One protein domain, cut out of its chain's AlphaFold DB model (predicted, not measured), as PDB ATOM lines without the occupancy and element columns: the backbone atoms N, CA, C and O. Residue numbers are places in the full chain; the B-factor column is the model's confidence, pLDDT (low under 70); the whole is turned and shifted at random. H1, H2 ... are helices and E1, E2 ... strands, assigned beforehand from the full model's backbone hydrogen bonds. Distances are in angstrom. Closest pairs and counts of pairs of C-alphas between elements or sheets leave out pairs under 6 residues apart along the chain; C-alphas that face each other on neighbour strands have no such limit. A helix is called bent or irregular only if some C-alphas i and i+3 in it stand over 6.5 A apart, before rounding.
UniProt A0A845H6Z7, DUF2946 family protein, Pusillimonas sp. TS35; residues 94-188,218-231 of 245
ATOM      1  N   ILE A  94       6.729 -18.329 -23.997       97.88
ATOM      2  CA  ILE A  94       6.317 -19.712 -24.205       97.88
ATOM      3  C   ILE A  94       5.284 -19.683 -25.323       97.88
ATOM      4  O   ILE A  94       4.346 -18.887 -25.289       97.88
ATOM      5  N   LEU A  95       5.538 -20.464 -26.361       96.19
ATOM      6  CA  LEU A  95       4.804 -20.461 -27.609       96.19
ATOM      7  C   LEU A  95       3.898 -21.679 -27.668       96.19
ATOM      8  O   LEU A  95       4.316 -22.800 -27.376       96.19
ATOM      9  N   HIS A  96       2.676 -21.433 -28.106       93.38
ATOM     10  CA  HIS A  96       1.629 -22.426 -28.238       93.38
ATOM     11  C   HIS A  96       1.086 -22.416 -29.658       93.38
ATOM     12  O   HIS A  96       1.053 -21.362 -30.308       93.38
ATOM     13  N   THR A  97       0.598 -23.558 -30.131       88.81
ATOM     14  CA  THR A  97      -0.158 -23.578 -31.384       88.81
ATOM     15  C   THR A  97      -1.560 -23.027 -31.122       88.81
ATOM     16  O   THR A  97      -2.263 -23.466 -30.211       88.81
ATOM     17  N   ALA A  98      -1.995 -22.014 -31.879       79.69
ATOM     18  CA  ALA A  98      -3.383 -21.571 -31.789       79.69
ATOM     19  C   ALA A  98      -4.292 -22.715 -32.283       79.69
ATOM     20  O   ALA A  98      -4.164 -23.156 -33.422       79.69
ATOM     21  N   GLY A  99      -5.161 -23.219 -31.402       62.25
ATOM     22  CA  GLY A  99      -5.838 -24.510 -31.542       62.25
ATOM     23  C   GLY A  99      -6.493 -24.831 -32.894       62.25
ATOM     24  O   GLY A  99      -6.968 -23.963 -33.627       62.25
ATOM     25  N   ASN A 100      -6.561 -26.141 -33.156       45.09
ATOM     26  CA  ASN A 100      -7.250 -26.828 -34.250       45.09
ATOM     27  C   ASN A 100      -8.755 -26.485 -34.334       45.09
ATOM     28  O   ASN A 100      -9.597 -27.326 -34.035       45.09
ATOM     29  N   HIS A 101      -9.133 -25.290 -34.780       39.56
ATOM     30  CA  HIS A 101     -10.520 -24.994 -35.147       39.56
ATOM     31  C   HIS A 101     -10.589 -24.235 -36.475       39.56
ATOM     32  O   HIS A 101     -10.470 -23.016 -36.537       39.56
ATOM     33  N   GLY A 102     -10.826 -24.992 -37.549       39.97
ATOM     34  CA  GLY A 102     -11.573 -24.512 -38.714       39.97
ATOM     35  C   GLY A 102     -10.871 -23.552 -39.672       39.97
ATOM     36  O   GLY A 102     -11.547 -22.984 -40.528       39.97
ATOM     37  N   SER A 103      -9.551 -23.372 -39.594       41.78
ATOM     38  CA  SER A 103      -8.835 -22.703 -40.682       41.78
ATOM     39  C   SER A 103      -8.813 -23.621 -41.909       41.78
ATOM     40  O   SER A 103      -7.910 -24.433 -42.076       41.78
ATOM     41  N   ASN A 104      -9.805 -23.463 -42.791       42.94
ATOM     42  CA  ASN A 104      -9.808 -24.010 -44.156       42.94
ATOM     43  C   ASN A 104      -8.733 -23.367 -45.058       42.94
ATOM     44  O   ASN A 104      -8.626 -23.683 -46.240       42.94
ATOM     45  N   SER A 105      -7.929 -22.453 -44.517       45.47
ATOM     46  CA  SER A 105      -6.659 -22.040 -45.098       45.47
ATOM     47  C   SER A 105      -5.655 -23.151 -44.811       45.47
ATOM     48  O   SER A 105      -5.282 -23.329 -43.655       45.47
ATOM     49  N   GLY A 106      -5.243 -23.902 -45.836       47.56
ATOM     50  CA  GLY A 106      -4.286 -25.018 -45.762       47.56
ATOM     51  C   GLY A 106      -2.851 -24.633 -45.368       47.56
ATOM     52  O   GLY A 106      -1.908 -25.121 -45.981       47.56
ATOM     53  N   GLY A 107      -2.692 -23.741 -44.389       55.78
ATOM     54  CA  GLY A 107      -1.434 -23.370 -43.750       55.78
ATOM     55  C   GLY A 107      -1.406 -23.789 -42.277       55.78
ATOM     56  O   GLY A 107      -2.427 -24.167 -41.698       55.78
ATOM     57  N   ALA A 108      -0.219 -23.732 -41.676       58.38
ATOM     58  CA  ALA A 108      -0.022 -24.054 -40.267       58.38
ATOM     59  C   ALA A 108      -0.749 -23.044 -39.347       58.38
ATOM     60  O   ALA A 108      -0.835 -21.859 -39.686       58.38
ATOM     61  N   PRO A 109      -1.289 -23.483 -38.192       67.88
ATOM     62  CA  PRO A 109      -1.849 -22.567 -37.208       67.88
ATOM     63  C   PRO A 109      -0.753 -21.631 -36.675       67.88
ATOM     64  O   PRO A 109       0.349 -22.102 -36.386       67.88
ATOM     65  N   PRO A 110      -1.039 -20.329 -36.503       82.75
ATOM     66  CA  PRO A 110      -0.043 -19.379 -36.031       82.75
ATOM     67  C   PRO A 110       0.396 -19.708 -34.601       82.75
ATOM     68  O   PRO A 110      -0.409 -20.137 -33.764       82.75
ATOM     69  N   LEU A 111       1.673 -19.459 -34.315       90.88
ATOM     70  CA  LEU A 111       2.217 -19.540 -32.964       90.88
ATOM     71  C   LEU A 111       1.776 -18.322 -32.154       90.88
ATOM     72  O   LEU A 111       1.833 -17.184 -32.625       90.88
ATOM     73  N   ARG A 112       1.364 -18.555 -30.910       94.12
ATOM     74  CA  ARG A 112       0.999 -17.498 -29.963       94.12
ATOM     75  C   ARG A 112       1.831 -17.587 -28.704       94.12
ATOM     76  O   ARG A 112       2.090 -18.677 -28.211       94.12
ATOM     77  N   THR A 113       2.208 -16.441 -28.165       94.75
ATOM     78  CA  THR A 113       2.892 -16.346 -26.875       94.75
ATOM     79  C   THR A 113       1.929 -16.618 -25.711       94.75
ATOM     80  O   THR A 113       0.710 -16.469 -25.839       94.75
ATOM     81  N   GLN A 114       2.466 -16.912 -24.526       94.12
ATOM     82  CA  GLN A 114       1.709 -17.111 -23.283       94.12
ATOM     83  C   GLN A 114       0.878 -15.889 -22.861       94.12
ATOM     84  O   GLN A 114      -0.057 -16.009 -22.074       94.12
ATOM     85  N   ASN A 115       1.210 -14.699 -23.376       90.44
ATOM     86  CA  ASN A 115       0.447 -13.469 -23.163       90.44
ATOM     87  C   ASN A 115      -0.507 -13.122 -24.327       90.44
ATOM     88  O   ASN A 115      -1.054 -12.019 -24.364       90.44
ATOM     89  N   GLY A 116      -0.735 -14.059 -25.253       89.56
ATOM     90  CA  GLY A 116      -1.750 -13.975 -26.307       89.56
ATOM     91  C   GLY A 116      -1.339 -13.201 -27.561       89.56
ATOM     92  O   GLY A 116      -2.170 -13.039 -28.462       89.56
ATOM     93  N   LEU A 117      -0.089 -12.742 -27.648       90.12
ATOM     94  CA  LEU A 117       0.442 -12.073 -28.835       90.12
ATOM     95  C   LEU A 117       0.664 -13.094 -29.955       90.12
ATOM     96  O   LEU A 117       0.947 -14.264 -29.702       90.12
ATOM     97  N   ASP A 118       0.529 -12.639 -31.196       92.00
ATOM     98  CA  ASP A 118       1.018 -13.395 -32.346       92.00
ATOM     99  C   ASP A 118       2.553 -13.406 -32.303       92.00
ATOM    100  O   ASP A 118       3.172 -12.353 -32.123       92.00
ATOM    101  N   ALA A 119       3.164 -14.584 -32.421       91.75
ATOM    102  CA  ALA A 119       4.618 -14.699 -32.456       91.75
ATOM    103  C   ALA A 119       5.206 -14.103 -33.750       91.75
ATOM    104  O   ALA A 119       6.362 -13.668 -33.756       91.75
ATOM    105  N   GLY A 120       4.413 -14.051 -34.824       90.50
ATOM    106  CA  GLY A 120       4.824 -13.616 -36.152       90.50
ATOM    107  C   GLY A 120       5.752 -14.616 -36.841       90.50
ATOM    108  O   GLY A 120       5.751 -15.813 -36.547       90.50
ATOM    109  N   ARG A 121       6.554 -14.131 -37.793       88.25
ATOM    110  CA  ARG A 121       7.437 -14.979 -38.597       88.25
ATOM    111  C   ARG A 121       8.541 -15.588 -37.737       88.25
ATOM    112  O   ARG A 121       9.272 -14.869 -37.059       88.25
ATOM    113  N   VAL A 122       8.752 -16.895 -37.879       92.19
ATOM    114  CA  VAL A 122       9.939 -17.567 -37.339       92.19
ATOM    115  C   VAL A 122      11.119 -17.401 -38.299       92.19
ATOM    116  O   VAL A 122      11.068 -17.824 -39.455       92.19
ATOM    117  N   ARG A 123      12.193 -16.763 -37.827       92.75
ATOM    118  CA  ARG A 123      13.420 -16.501 -38.604       92.75
ATOM    119  C   ARG A 123      14.418 -17.646 -38.537       92.75
ATOM    120  O   ARG A 123      15.190 -17.827 -39.477       92.75
ATOM    121  N   ARG A 124      14.414 -18.386 -37.428       93.62
ATOM    122  CA  ARG A 124      15.192 -19.608 -37.206       93.62
ATOM    123  C   ARG A 124      14.591 -20.434 -36.076       93.62
ATOM    124  O   ARG A 124      13.947 -19.884 -35.177       93.62
ATOM    125  N   TRP A 125      14.879 -21.724 -36.109       95.62
ATOM    126  CA  TRP A 125      14.582 -22.685 -35.058       95.62
ATOM    127  C   TRP A 125      15.875 -23.158 -34.402       95.62
ATOM    128  O   TRP A 125      16.893 -23.297 -35.078       95.62
ATOM    129  N   LEU A 126      15.829 -23.426 -33.102       96.12
ATOM    130  CA  LEU A 126      16.914 -24.049 -32.350       96.12
ATOM    131  C   LEU A 126      16.384 -25.297 -31.651       96.12
ATOM    132  O   LEU A 126      15.504 -25.183 -30.797       96.12
ATOM    133  N   LEU A 127      16.936 -26.461 -31.980       95.50
ATOM    134  CA  LEU A 127      16.714 -27.691 -31.229       95.50
ATOM    135  C   LEU A 127      17.865 -27.868 -30.237       95.50
ATOM    136  O   LEU A 127      19.025 -28.050 -30.618       95.50
ATOM    137  N   ALA A 128      17.545 -27.740 -28.956       95.50
ATOM    138  CA  ALA A 128      18.512 -27.876 -27.884       95.50
ATOM    139  C   ALA A 128      18.794 -29.353 -27.565       95.50
ATOM    140  O   ALA A 128      17.965 -30.233 -27.800       95.50
ATOM    141  N   SER A 129      19.957 -29.623 -26.970       93.88
ATOM    142  CA  SER A 129      20.393 -30.971 -26.574       93.88
ATOM    143  C   SER A 129      19.493 -31.657 -25.536       93.88
ATOM    144  O   SER A 129      19.602 -32.862 -25.339       93.88
ATOM    145  N   ASP A 130      18.629 -30.905 -24.851       93.88
ATOM    146  CA  ASP A 130      17.614 -31.409 -23.917       93.88
ATOM    147  C   ASP A 130      16.267 -31.731 -24.603       93.88
ATOM    148  O   ASP A 130      15.278 -32.013 -23.926       93.88
ATOM    149  N   GLY A 131      16.217 -31.677 -25.939       92.69
ATOM    150  CA  GLY A 131      15.029 -31.956 -26.747       92.69
ATOM    151  C   GLY A 131      14.037 -30.794 -26.837       92.69
ATOM    152  O   GLY A 131      12.968 -30.947 -27.428       92.69
ATOM    153  N   ARG A 132      14.357 -29.623 -26.270       95.81
ATOM    154  CA  ARG A 132      13.488 -28.443 -26.339       95.81
ATOM    155  C   ARG A 132      13.671 -27.699 -27.657       95.81
ATOM    156  O   ARG A 132      14.792 -27.446 -28.096       95.81
ATOM    157  N   LEU A 133      12.556 -27.290 -28.257       96.62
ATOM    158  CA  LEU A 133      12.536 -26.518 -29.496       96.62
ATOM    159  C   LEU A 133      12.251 -25.045 -29.208       96.62
ATOM    160  O   LEU A 133      11.227 -24.703 -28.615       96.62
ATOM    161  N   TYR A 134      13.128 -24.169 -29.680       97.69
ATOM    162  CA  TYR A 134      12.997 -22.724 -29.550       97.69
ATOM    163  C   TYR A 134      12.844 -22.062 -30.921       97.69
ATOM    164  O   TYR A 134      13.432 -22.507 -31.906       97.69
ATOM    165  N   ALA A 135      12.105 -20.959 -30.972       96.19
ATOM    166  CA  ALA A 135      11.951 -20.113 -32.149       96.19
ATOM    167  C   ALA A 135      12.529 -18.713 -31.901       96.19
ATOM    168  O   ALA A 135      12.309 -18.110 -30.849       96.19
ATOM    169  N   ASP A 136      13.227 -18.172 -32.897       96.44
ATOM    170  CA  ASP A 136      13.492 -16.734 -33.014       96.44
ATOM    171  C   ASP A 136      12.384 -16.111 -33.868       96.44
ATOM    172  O   ASP A 136      12.453 -16.118 -35.102       96.44
ATOM    173  N   ALA A 137      11.324 -15.647 -33.208       94.12
ATOM    174  CA  ALA A 137      10.139 -15.110 -33.862       94.12
ATOM    175  C   ALA A 137      10.160 -13.571 -33.920       94.12
ATOM    176  O   ALA A 137      11.018 -12.911 -33.321       94.12
ATOM    177  N   ASP A 138       9.216 -12.965 -34.640       93.44
ATOM    178  CA  ASP A 138       9.093 -11.505 -34.702       93.44
ATOM    179  C   ASP A 138       8.826 -10.890 -33.322       93.44
ATOM    180  O   ASP A 138       9.441  -9.876 -32.988       93.44
ATOM    181  N   ALA A 139       7.987 -11.536 -32.507       92.50
ATOM    182  CA  ALA A 139       7.722 -11.126 -31.129       92.50
ATOM    183  C   ALA A 139       8.958 -11.239 -30.219       92.50
ATOM    184  O   ALA A 139       9.073 -10.496 -29.247       92.50
ATOM    185  N   GLY A 140       9.888 -12.145 -30.533       95.25
ATOM    186  CA  GLY A 140      11.104 -12.409 -29.771       95.25
ATOM    187  C   GLY A 140      11.381 -13.907 -29.589       95.25
ATOM    188  O   GLY A 140      10.662 -14.744 -30.138       95.25
ATOM    189  N   PRO A 141      12.428 -14.260 -28.819       97.81
ATOM    190  CA  PRO A 141      12.763 -15.648 -28.519       97.81
ATOM    191  C   PRO A 141      11.652 -16.355 -27.742       97.81
ATOM    192  O   PRO A 141      11.173 -15.827 -26.734       97.81
ATOM    193  N   GLY A 142      11.295 -17.569 -28.156       97.81
ATOM    194  CA  GLY A 142      10.295 -18.363 -27.454       97.81
ATOM    195  C   GLY A 142      10.579 -19.861 -27.445       97.81
ATOM    196  O   GLY A 142      11.168 -20.386 -28.382       97.81
ATOM    197  N   LEU A 143      10.167 -20.535 -26.374       98.31
ATOM    198  CA  LEU A 143      10.164 -21.996 -26.240       98.31
ATOM    199  C   LEU A 143       8.815 -22.532 -26.729       98.31
ATOM    200  O   LEU A 143       7.790 -22.020 -26.289       98.31
ATOM    201  N   ILE A 144       8.790 -23.569 -27.566       96.88
ATOM    202  CA  ILE A 144       7.548 -24.307 -27.838       96.88
ATOM    203  C   ILE A 144       7.150 -25.084 -26.582       96.88
ATOM    204  O   ILE A 144       7.947 -25.859 -26.051       96.88
ATOM    205  N   GLU A 145       5.925 -24.882 -26.098       93.56
ATOM    206  CA  GLU A 145       5.412 -25.641 -24.959       93.56
ATOM    207  C   GLU A 145       5.415 -27.144 -25.272       93.56
ATOM    208  O   GLU A 145       5.023 -27.563 -26.358       93.56
ATOM    209  N   GLY A 146       5.804 -27.977 -24.301       89.25
ATOM    210  CA  GLY A 146       5.983 -29.417 -24.516       89.25
ATOM    211  C   GLY A 146       4.786 -30.135 -25.154       89.25
ATOM    212  O   GLY A 146       4.993 -31.019 -25.977       89.25
ATOM    213  N   ARG A 147       3.541 -29.735 -24.853       89.81
ATOM    214  CA  ARG A 147       2.336 -30.339 -25.466       89.81
ATOM    215  C   ARG A 147       2.128 -29.973 -26.940       89.81
ATOM    216  O   ARG A 147       1.387 -30.659 -27.632       89.81
ATOM    217  N   ASP A 148       2.729 -28.876 -27.392       90.06
ATOM    218  CA  ASP A 148       2.631 -28.358 -28.758       90.06
ATOM    219  C   ASP A 148       3.838 -28.769 -29.617       90.06
ATOM    220  O   ASP A 148       3.803 -28.621 -30.839       90.06
ATOM    221  N   LEU A 149       4.897 -29.302 -28.997       90.75
ATOM    222  CA  LEU A 149       6.152 -29.669 -29.654       90.75
ATOM    223  C   LEU A 149       5.944 -30.638 -30.820       90.75
ATOM    224  O   LEU A 149       6.383 -30.358 -31.933       90.75
ATOM    225  N   GLU A 150       5.251 -31.749 -30.572       87.81
ATOM    226  CA  GLU A 150       4.967 -32.778 -31.580       87.81
ATOM    227  C   GLU A 150       4.207 -32.178 -32.768       87.81
ATOM    228  O   GLU A 150       4.640 -32.287 -33.913       87.81
ATOM    229  N   ALA A 151       3.154 -31.405 -32.488       86.56
ATOM    230  CA  ALA A 151       2.342 -30.757 -33.512       86.56
ATOM    231  C   ALA A 151       3.119 -29.723 -34.350       86.56
ATOM    232  O   ALA A 151       2.750 -29.450 -35.498       86.56
ATOM    233  N   VAL A 152       4.158 -29.099 -33.789       89.25
ATOM    234  CA  VAL A 152       5.058 -28.209 -34.535       89.25
ATOM    235  C   VAL A 152       6.014 -29.030 -35.397       89.25
ATOM    236  O   VAL A 152       6.086 -28.791 -36.603       89.25
ATOM    237  N   LEU A 153       6.705 -30.020 -34.820       87.94
ATOM    238  CA  LEU A 153       7.676 -30.861 -35.531       87.94
ATOM    239  C   LEU A 153       7.040 -31.622 -36.704       87.94
ATOM    240  O   LEU A 153       7.605 -31.628 -37.801       87.94
ATOM    241  N   ASP A 154       5.825 -32.144 -36.522       85.19
ATOM    242  CA  ASP A 154       5.029 -32.842 -37.543       85.19
ATOM    243  C   ASP A 154       4.757 -32.012 -38.798       85.19
ATOM    244  O   ASP A 154       4.429 -32.562 -39.857       85.19
ATOM    245  N   ARG A 155       4.872 -30.685 -38.715       82.12
ATOM    246  CA  ARG A 155       4.606 -29.757 -39.824       82.12
ATOM    247  C   ARG A 155       5.875 -29.263 -40.505       82.12
ATOM    248  O   ARG A 155       5.805 -28.766 -41.630       82.12
ATOM    249  N   LEU A 156       7.028 -29.414 -39.860       85.81
ATOM    250  CA  LEU A 156       8.303 -28.999 -40.424       85.81
ATOM    251  C   LEU A 156       8.753 -30.016 -41.477       85.81
ATOM    252  O   LEU A 156       8.695 -31.234 -41.285       85.81
ATOM    253  N   ARG A 157       9.157 -29.507 -42.638       86.50
ATOM    254  CA  ARG A 157       9.641 -30.317 -43.761       86.50
ATOM    255  C   ARG A 157      11.021 -29.858 -44.168       86.50
ATOM    256  O   ARG A 157      11.321 -28.672 -44.077       86.50
ATOM    257  N   THR A 158      11.847 -30.757 -44.662       87.06
ATOM    258  CA  THR A 158      13.090 -30.391 -45.345       87.06
ATOM    259  C   THR A 158      12.785 -29.802 -46.741       87.06
ATOM    260  O   THR A 158      11.662 -29.924 -47.242       87.06
ATOM    261  N   PRO A 159      13.737 -29.117 -47.407       83.50
ATOM    262  CA  PRO A 159      13.533 -28.529 -48.734       83.50
ATOM    263  C   PRO A 159      13.161 -29.522 -49.842       83.50
ATOM    264  O   PRO A 159      12.572 -29.109 -50.838       83.50
ATOM    265  N   ASP A 160      13.523 -30.792 -49.685       83.94
ATOM    266  CA  ASP A 160      13.162 -31.930 -50.542       83.94
ATOM    267  C   ASP A 160      11.807 -32.560 -50.170       83.94
ATOM    268  O   ASP A 160      11.340 -33.465 -50.855       83.94
ATOM    269  N   GLY A 161      11.133 -32.033 -49.143       81.62
ATOM    270  CA  GLY A 161       9.776 -32.415 -48.760       81.62
ATOM    271  C   GLY A 161       9.683 -33.578 -47.774       81.62
ATOM    272  O   GLY A 161       8.563 -33.981 -47.456       81.62
ATOM    273  N   ALA A 162      10.806 -34.094 -47.264       85.00
ATOM    274  CA  ALA A 162      10.802 -35.113 -46.218       85.00
ATOM    275  C   ALA A 162      10.299 -34.536 -44.884       85.00
ATOM    276  O   ALA A 162      10.417 -33.333 -44.618       85.00
ATOM    277  N   ALA A 163       9.702 -35.385 -44.043       86.38
ATOM    278  CA  ALA A 163       9.351 -34.993 -42.684       86.38
ATOM    279  C   ALA A 163      10.624 -34.684 -41.892       86.38
ATOM    280  O   ALA A 163      11.616 -35.411 -41.977       86.38
ATOM    281  N   LEU A 164      10.601 -33.593 -41.120       86.31
ATOM    282  CA  LEU A 164      11.735 -33.271 -40.261       86.31
ATOM    283  C   LEU A 164      11.974 -34.392 -39.242       86.31
ATOM    284  O   LEU A 164      13.124 -34.747 -39.029       86.31
ATOM    285  N   LEU A 165      10.915 -34.970 -38.665       85.69
ATOM    286  CA  LEU A 165      11.024 -36.078 -37.709       85.69
ATOM    287  C   LEU A 165      11.780 -37.279 -38.294       85.69
ATOM    288  O   LEU A 165      12.774 -37.689 -37.710       85.69
ATOM    289  N   ASP A 166      11.418 -37.737 -39.496       85.56
ATOM    290  CA  ASP A 166      12.139 -38.824 -40.182       85.56
ATOM    291  C   ASP A 166      13.625 -38.489 -40.398       85.56
ATOM    292  O   ASP A 166      14.495 -39.357 -40.342       85.56
ATOM    293  N   THR A 167      13.925 -37.212 -40.656       83.81
ATOM    294  CA  THR A 167      15.304 -36.738 -40.822       83.81
ATOM    295  C   THR A 167      16.056 -36.766 -39.492       83.81
ATOM    296  O   THR A 167      17.225 -37.137 -39.478       83.81
ATOM    297  N   LEU A 168      15.401 -36.388 -38.389       84.31
ATOM    298  CA  LEU A 168      15.969 -36.378 -37.038       84.31
ATOM    299  C   LEU A 168      16.205 -37.788 -36.485       84.31
ATOM    300  O   LEU A 168      17.213 -37.987 -35.811       84.31
ATOM    301  N   ASP A 169      15.330 -38.746 -36.805       82.31
ATOM    302  CA  ASP A 169      15.460 -40.162 -36.423       82.31
ATOM    303  C   ASP A 169      16.613 -40.878 -37.156       82.31
ATOM    304  O   ASP A 169      17.069 -41.946 -36.736       82.31
ATOM    305  N   GLY A 170      17.096 -40.298 -38.259       76.69
ATOM    306  CA  GLY A 170      18.319 -40.718 -38.938       76.69
ATOM    307  C   GLY A 170      19.598 -40.296 -38.200       76.69
ATOM    308  O   GLY A 170      19.573 -39.716 -37.117       76.69
ATOM    309  N   ASP A 171      20.764 -40.553 -38.803       69.56
ATOM    310  CA  ASP A 171      22.039 -40.106 -38.230       69.56
ATOM    311  C   ASP A 171      22.236 -38.591 -38.429       69.56
ATOM    312  O   ASP A 171      22.818 -38.126 -39.411       69.56
ATOM    313  N   THR A 172      21.718 -37.813 -37.480       64.38
ATOM    314  CA  THR A 172      21.908 -36.356 -37.387       64.38
ATOM    315  C   THR A 172      23.000 -35.963 -36.397       64.38
ATOM    316  O   THR A 172      23.226 -34.775 -36.170       64.38
ATOM    317  N   SER A 173      23.756 -36.935 -35.871       62.62
ATOM    318  CA  SER A 173      24.753 -36.757 -34.802       62.62
ATOM    319  C   SER A 173      25.864 -35.753 -35.143       62.62
ATOM    320  O   SER A 173      26.527 -35.223 -34.252       62.62
ATOM    321  N   HIS A 174      26.074 -35.481 -36.434       61.44
ATOM    322  CA  HIS A 174      27.072 -34.537 -36.946       61.44
ATOM    323  C   HIS A 174      26.472 -33.276 -37.590       61.44
ATOM    324  O   HIS A 174      27.219 -32.386 -38.010       61.44
ATOM    325  N   ALA A 175      25.145 -33.177 -37.692       67.81
ATOM    326  CA  ALA A 175      24.486 -32.032 -38.303       67.81
ATOM    327  C   ALA A 175      24.446 -30.856 -37.318       67.81
ATOM    328  O   ALA A 175      23.856 -30.932 -36.248       67.81
ATOM    329  N   THR A 176      25.057 -29.732 -37.692       77.19
ATOM    330  CA  THR A 176      24.962 -28.478 -36.922       77.19
ATOM    331  C   THR A 176      23.768 -27.626 -37.345       77.19
ATOM    332  O   THR A 176      23.276 -26.818 -36.559       77.19
ATOM    333  N   ARG A 177      23.283 -27.821 -38.578       88.75
ATOM    334  CA  ARG A 177      22.165 -27.087 -39.172       88.75
ATOM    335  C   ARG A 177      21.439 -27.934 -40.214       88.75
ATOM    336  O   ARG A 177      22.079 -28.531 -41.079       88.75
ATOM    337  N   ILE A 178      20.111 -27.884 -40.195       88.31
ATOM    338  CA  ILE A 178      19.224 -28.395 -41.247       88.31
ATOM    339  C   ILE A 178      18.396 -27.221 -41.768       88.31
ATOM    340  O   ILE A 178      17.906 -26.398 -41.001       88.31
ATOM    341  N   MET A 179      18.236 -27.104 -43.083       88.88
ATOM    342  CA  MET A 179      17.259 -26.160 -43.629       88.88
ATOM    343  C   MET A 179      15.883 -26.802 -43.574       88.88
ATOM    344  O   MET A 179      15.751 -27.975 -43.906       88.88
ATOM    345  N   ILE A 180      14.864 -26.032 -43.213       87.44
ATOM    346  CA  ILE A 180      13.475 -26.483 -43.201       87.44
ATOM    347  C   ILE A 180      12.583 -25.496 -43.945       87.44
ATOM    348  O   ILE A 180      12.897 -24.316 -44.090       87.44
ATOM    349  N   LEU A 181      11.464 -25.988 -44.448       81.81
ATOM    350  CA  LEU A 181      10.370 -25.196 -44.966       81.81
ATOM    351  C   LEU A 181       9.441 -24.891 -43.795       81.81
ATOM    352  O   LEU A 181       8.803 -25.793 -43.252       81.81
ATOM    353  N   SER A 182       9.375 -23.618 -43.415       66.06
ATOM    354  CA  SER A 182       8.287 -23.136 -42.573       66.06
ATOM    355  C   SER A 182       7.109 -22.785 -43.482       66.06
ATOM    356  O   SER A 182       7.260 -22.102 -44.502       66.06
ATOM    357  N   GLN A 183       5.927 -23.278 -43.118       58.84
ATOM    358  CA  GLN A 183       4.674 -22.941 -43.794       58.84
ATOM    359  C   GLN A 183       4.075 -21.614 -43.285       58.84
ATOM    360  O   GLN A 183       2.961 -21.258 -43.668       58.84
ATOM    361  N   ASP A 184       4.824 -20.841 -42.487       53.94
ATOM    362  CA  ASP A 184       4.404 -19.552 -41.929       53.94
ATOM    363  C   ASP A 184       4.589 -18.429 -42.961       53.94
ATOM    364  O   ASP A 184       5.443 -17.545 -42.850       53.94
ATOM    365  N   ALA A 185       3.797 -18.481 -44.029       38.16
ATOM    366  CA  ALA A 185       3.720 -17.423 -45.029       38.16
ATOM    367  C   ALA A 185       2.266 -17.010 -45.271       38.16
ATOM    368  O   ALA A 185       1.783 -16.996 -46.402       38.16
ATOM    369  N   ALA A 186       1.562 -16.639 -44.203       36.06
ATOM    370  CA  ALA A 186       0.398 -15.772 -44.320       36.06
ATOM    371  C   ALA A 186       0.822 -14.361 -43.906       36.06
ATOM    372  O   ALA A 186       1.135 -14.104 -42.747       36.06
ATOM    373  N   GLY A 187       0.891 -13.461 -44.888       34.81
ATOM    374  CA  GLY A 187       1.137 -12.046 -44.658       34.81
ATOM    375  C   GLY A 187       0.028 -11.453 -43.797       34.81
ATOM    376  O   GLY A 187      -1.068 -11.191 -44.282       34.81
ATOM    377  N   VAL A 188       0.337 -11.226 -42.530       35.91
ATOM    378  CA  VAL A 188      -0.292 -10.180 -41.735       35.91
ATOM    379  C   VAL A 188       0.756  -9.081 -41.665       35.91
ATOM    380  O   VAL A 188       1.904  -9.353 -41.311       35.91
ATOM    381  N   VAL A 218       8.875 -20.697 -47.343       74.31
ATOM    382  CA  VAL A 218      10.023 -19.942 -46.828       74.31
ATOM    383  C   VAL A 218      11.004 -20.918 -46.190       74.31
ATOM    384  O   VAL A 218      10.632 -21.722 -45.338       74.31
ATOM    385  N   ARG A 219      12.273 -20.847 -46.602       86.00
ATOM    386  CA  ARG A 219      13.351 -21.635 -45.997       86.00
ATOM    387  C   ARG A 219      13.834 -20.956 -44.721       86.00
ATOM    388  O   ARG A 219      14.243 -19.798 -44.758       86.00
ATOM    389  N   VAL A 220      13.824 -21.700 -43.627       90.25
ATOM    390  CA  VAL A 220      14.224 -21.271 -42.286       90.25
ATOM    391  C   VAL A 220      15.271 -22.267 -41.775       90.25
ATOM    392  O   VAL A 220      15.101 -23.465 -41.996       90.25
ATOM    393  N   PRO A 221      16.384 -21.837 -41.161       93.25
ATOM    394  CA  PRO A 221      17.343 -22.766 -40.575       93.25
ATOM    395  C   PRO A 221      16.818 -23.349 -39.256       93.25
ATOM    396  O   PRO A 221      16.194 -22.644 -38.461       93.25
ATOM    397  N   LEU A 222      17.113 -24.626 -39.033       94.19
ATOM    398  CA  LEU A 222      17.045 -25.334 -37.763       94.19
ATOM    399  C   LEU A 222      18.475 -25.624 -37.307       94.19
ATOM    400  O   LEU A 222      19.180 -26.398 -37.954       94.19
ATOM    401  N   ASP A 223      18.894 -24.993 -36.219       94.38
ATOM    402  CA  ASP A 223      20.220 -25.149 -35.625       94.38
ATOM    403  C   ASP A 223      20.171 -26.099 -34.424       94.38
ATOM    404  O   ASP A 223      19.219 -26.064 -33.642       94.38
ATOM    405  N   PHE A 224      21.210 -26.913 -34.252       94.00
ATOM    406  CA  PHE A 224      21.383 -27.757 -33.068       94.00
ATOM    407  C   PHE A 224      22.373 -27.097 -32.115       94.00
ATOM    408  O   PHE A 224      23.427 -26.620 -32.540       94.00
ATOM    409  N   CYS A 225      22.055 -27.060 -30.823       94.00
ATOM    410  CA  CYS A 225      22.949 -26.465 -29.830       94.00
ATOM    411  C   CYS A 225      22.816 -27.115 -28.443       94.00
ATOM    412  O   CYS A 225      21.778 -27.701 -28.129       94.00
ATOM    413  N   PRO A 226      23.841 -27.005 -27.582       95.06
ATOM    414  CA  PRO A 226      23.695 -27.283 -26.158       95.06
ATOM    415  C   PRO A 226      22.591 -26.425 -25.526       95.06
ATOM    416  O   PRO A 226      22.452 -25.244 -25.846       95.06
ATOM    417  N   ALA A 227      21.829 -26.993 -24.589       95.06
ATOM    418  CA  ALA A 227      20.737 -26.280 -23.914       95.06
ATOM    419  C   ALA A 227      21.190 -24.985 -23.205       95.06
ATOM    420  O   ALA A 227      20.446 -24.000 -23.174       95.06
ATOM    421  N   ASP A 228      22.421 -24.964 -22.691       95.38
ATOM    422  CA  ASP A 228      23.007 -23.803 -22.012       95.38
ATOM    423  C   ASP A 228      23.393 -22.664 -22.972       95.38
ATOM    424  O   ASP A 228      23.467 -21.507 -22.552       95.38
ATOM    425  N   ASP A 229      23.558 -22.953 -24.268       96.75
ATOM    426  CA  ASP A 229      23.925 -21.962 -25.286       96.75
ATOM    427  C   ASP A 229      22.706 -21.217 -25.851       96.75
ATOM    428  O   ASP A 229      22.854 -20.160 -26.471       96.75
ATOM    429  N   VAL A 230      21.487 -21.720 -25.620       97.38
ATOM    430  CA  VAL A 230      20.241 -21.139 -26.153       97.38
ATOM    431  C   VAL A 230      20.095 -19.640 -25.838       97.38
ATOM    432  O   VAL A 230      19.796 -18.879 -26.764       97.38
ATOM    433  N   PRO A 231      20.318 -19.156 -24.594       97.69
ATOM    434  CA  PRO A 231      20.194 -17.731 -24.288       97.69
ATOM    435  C   PRO A 231      21.180 -16.866 -25.082       97.69
ATOM    436  O   PRO A 231      20.795 -15.814 -25.596       97.69
TER     437      PRO A 231
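This is residues 94 to 188 and 218 to 231 of the 245 residues of the protein "DUF2946 family protein" of Pusillimonas sp. TS35 (UniProt A0A845H6Z7). A strongly twisted wall of seven strands curls like part of a barrel, with three short helices on it: H1 beside the strands near E1, H2 only grazing the sheet, and H3 at the end of E3. A long unnamed loop, residues 98 to 110, joins E1 to E2 at one edge. The printed part has 109 residues, with E1 E2 E3 E4 E5 H1 H2 E6 E7 H3 along the chain. The sheet is mixed, in the order E2 E1 E5 E4 E3 E7 E6, and the class is mixed, helices and strands. The whole is compact, with a radius of gyration of the C-alphas of 13.4 A and spans of 38 by 31 by 23 A.

E1, residues 94 to 97, forms an antiparallel hairpin with the edge strand E2, residues 111 to 113; N 96 and O 112 are 2.8 A apart. E3, residues 122 to 128, E4, residues 133 to 137, and E5, residues 141 to 144, make a meander, each strand the antiparallel neighbour of the one before; N 126 and O 134 are 2.8 A apart, as are N 135 and O 142. E5 is staggered: residues 141 to 143 pair with E4, and residues 143 to 144 pair with E1, parallel, with N 95 and O 143 at 2.7 A. H1, residues 146 to 153, is irregular, with C-alphas 147 and 150 7.1 A apart; it is on the sheet at a height of 5.9 A, over none of the strands. Its closest C-alphas to E1 are those of Asp 148 and His 96, 6.0 A apart. H2, residues 164 to 169, only grazes the sheet and is close to H1 but not clearly touching; the closest C-alphas, of Leu 153 and Leu 165, are 6.6 A apart. The edge strand E6, residues 177 to 182, is antiparallel to E7, residues 218 to 225, with N 178 and O 222 at 2.8 A. E7 is parallel to E3, with N 125 and O 221 at 2.8 A. H3, residues 227 to 231, is irregular, with C-alphas 228 and 231 7.1 A apart, and is over E3 at a height of 8.0 A. Every O i to N i+4 pair is within hydrogen-bond range in H2, against 2 of 4 in H1 and 0 of 1 in H3, where 0 of 2 O i to N i+3 pairs are.

E1 begins at C-alpha 94, (6.317, -19.712, -24.205). E3 is 16.4 A long, E4 12.4 A, H1 11.2 A and E6 14.8 A. E7, the longest strand by residues, runs 22.3 A from C-alpha 218 at (10.023, -19.942, -46.828). H3 ends at C-alpha 231, (20.194, -17.731, -24.288).

The two C-alphas farthest apart, of Gly 102 and His 174, are 40.0 A apart. Residues 189 to 217 are not printed, and C-alphas 188 and 218 are 15.1 A apart across this cut. Of the links printed whole, E1 to E2 is long. The printed part has a mean pLDDT of 82.4; residues 99 to 109, 171 to 175 and 182 to 188 are under 70.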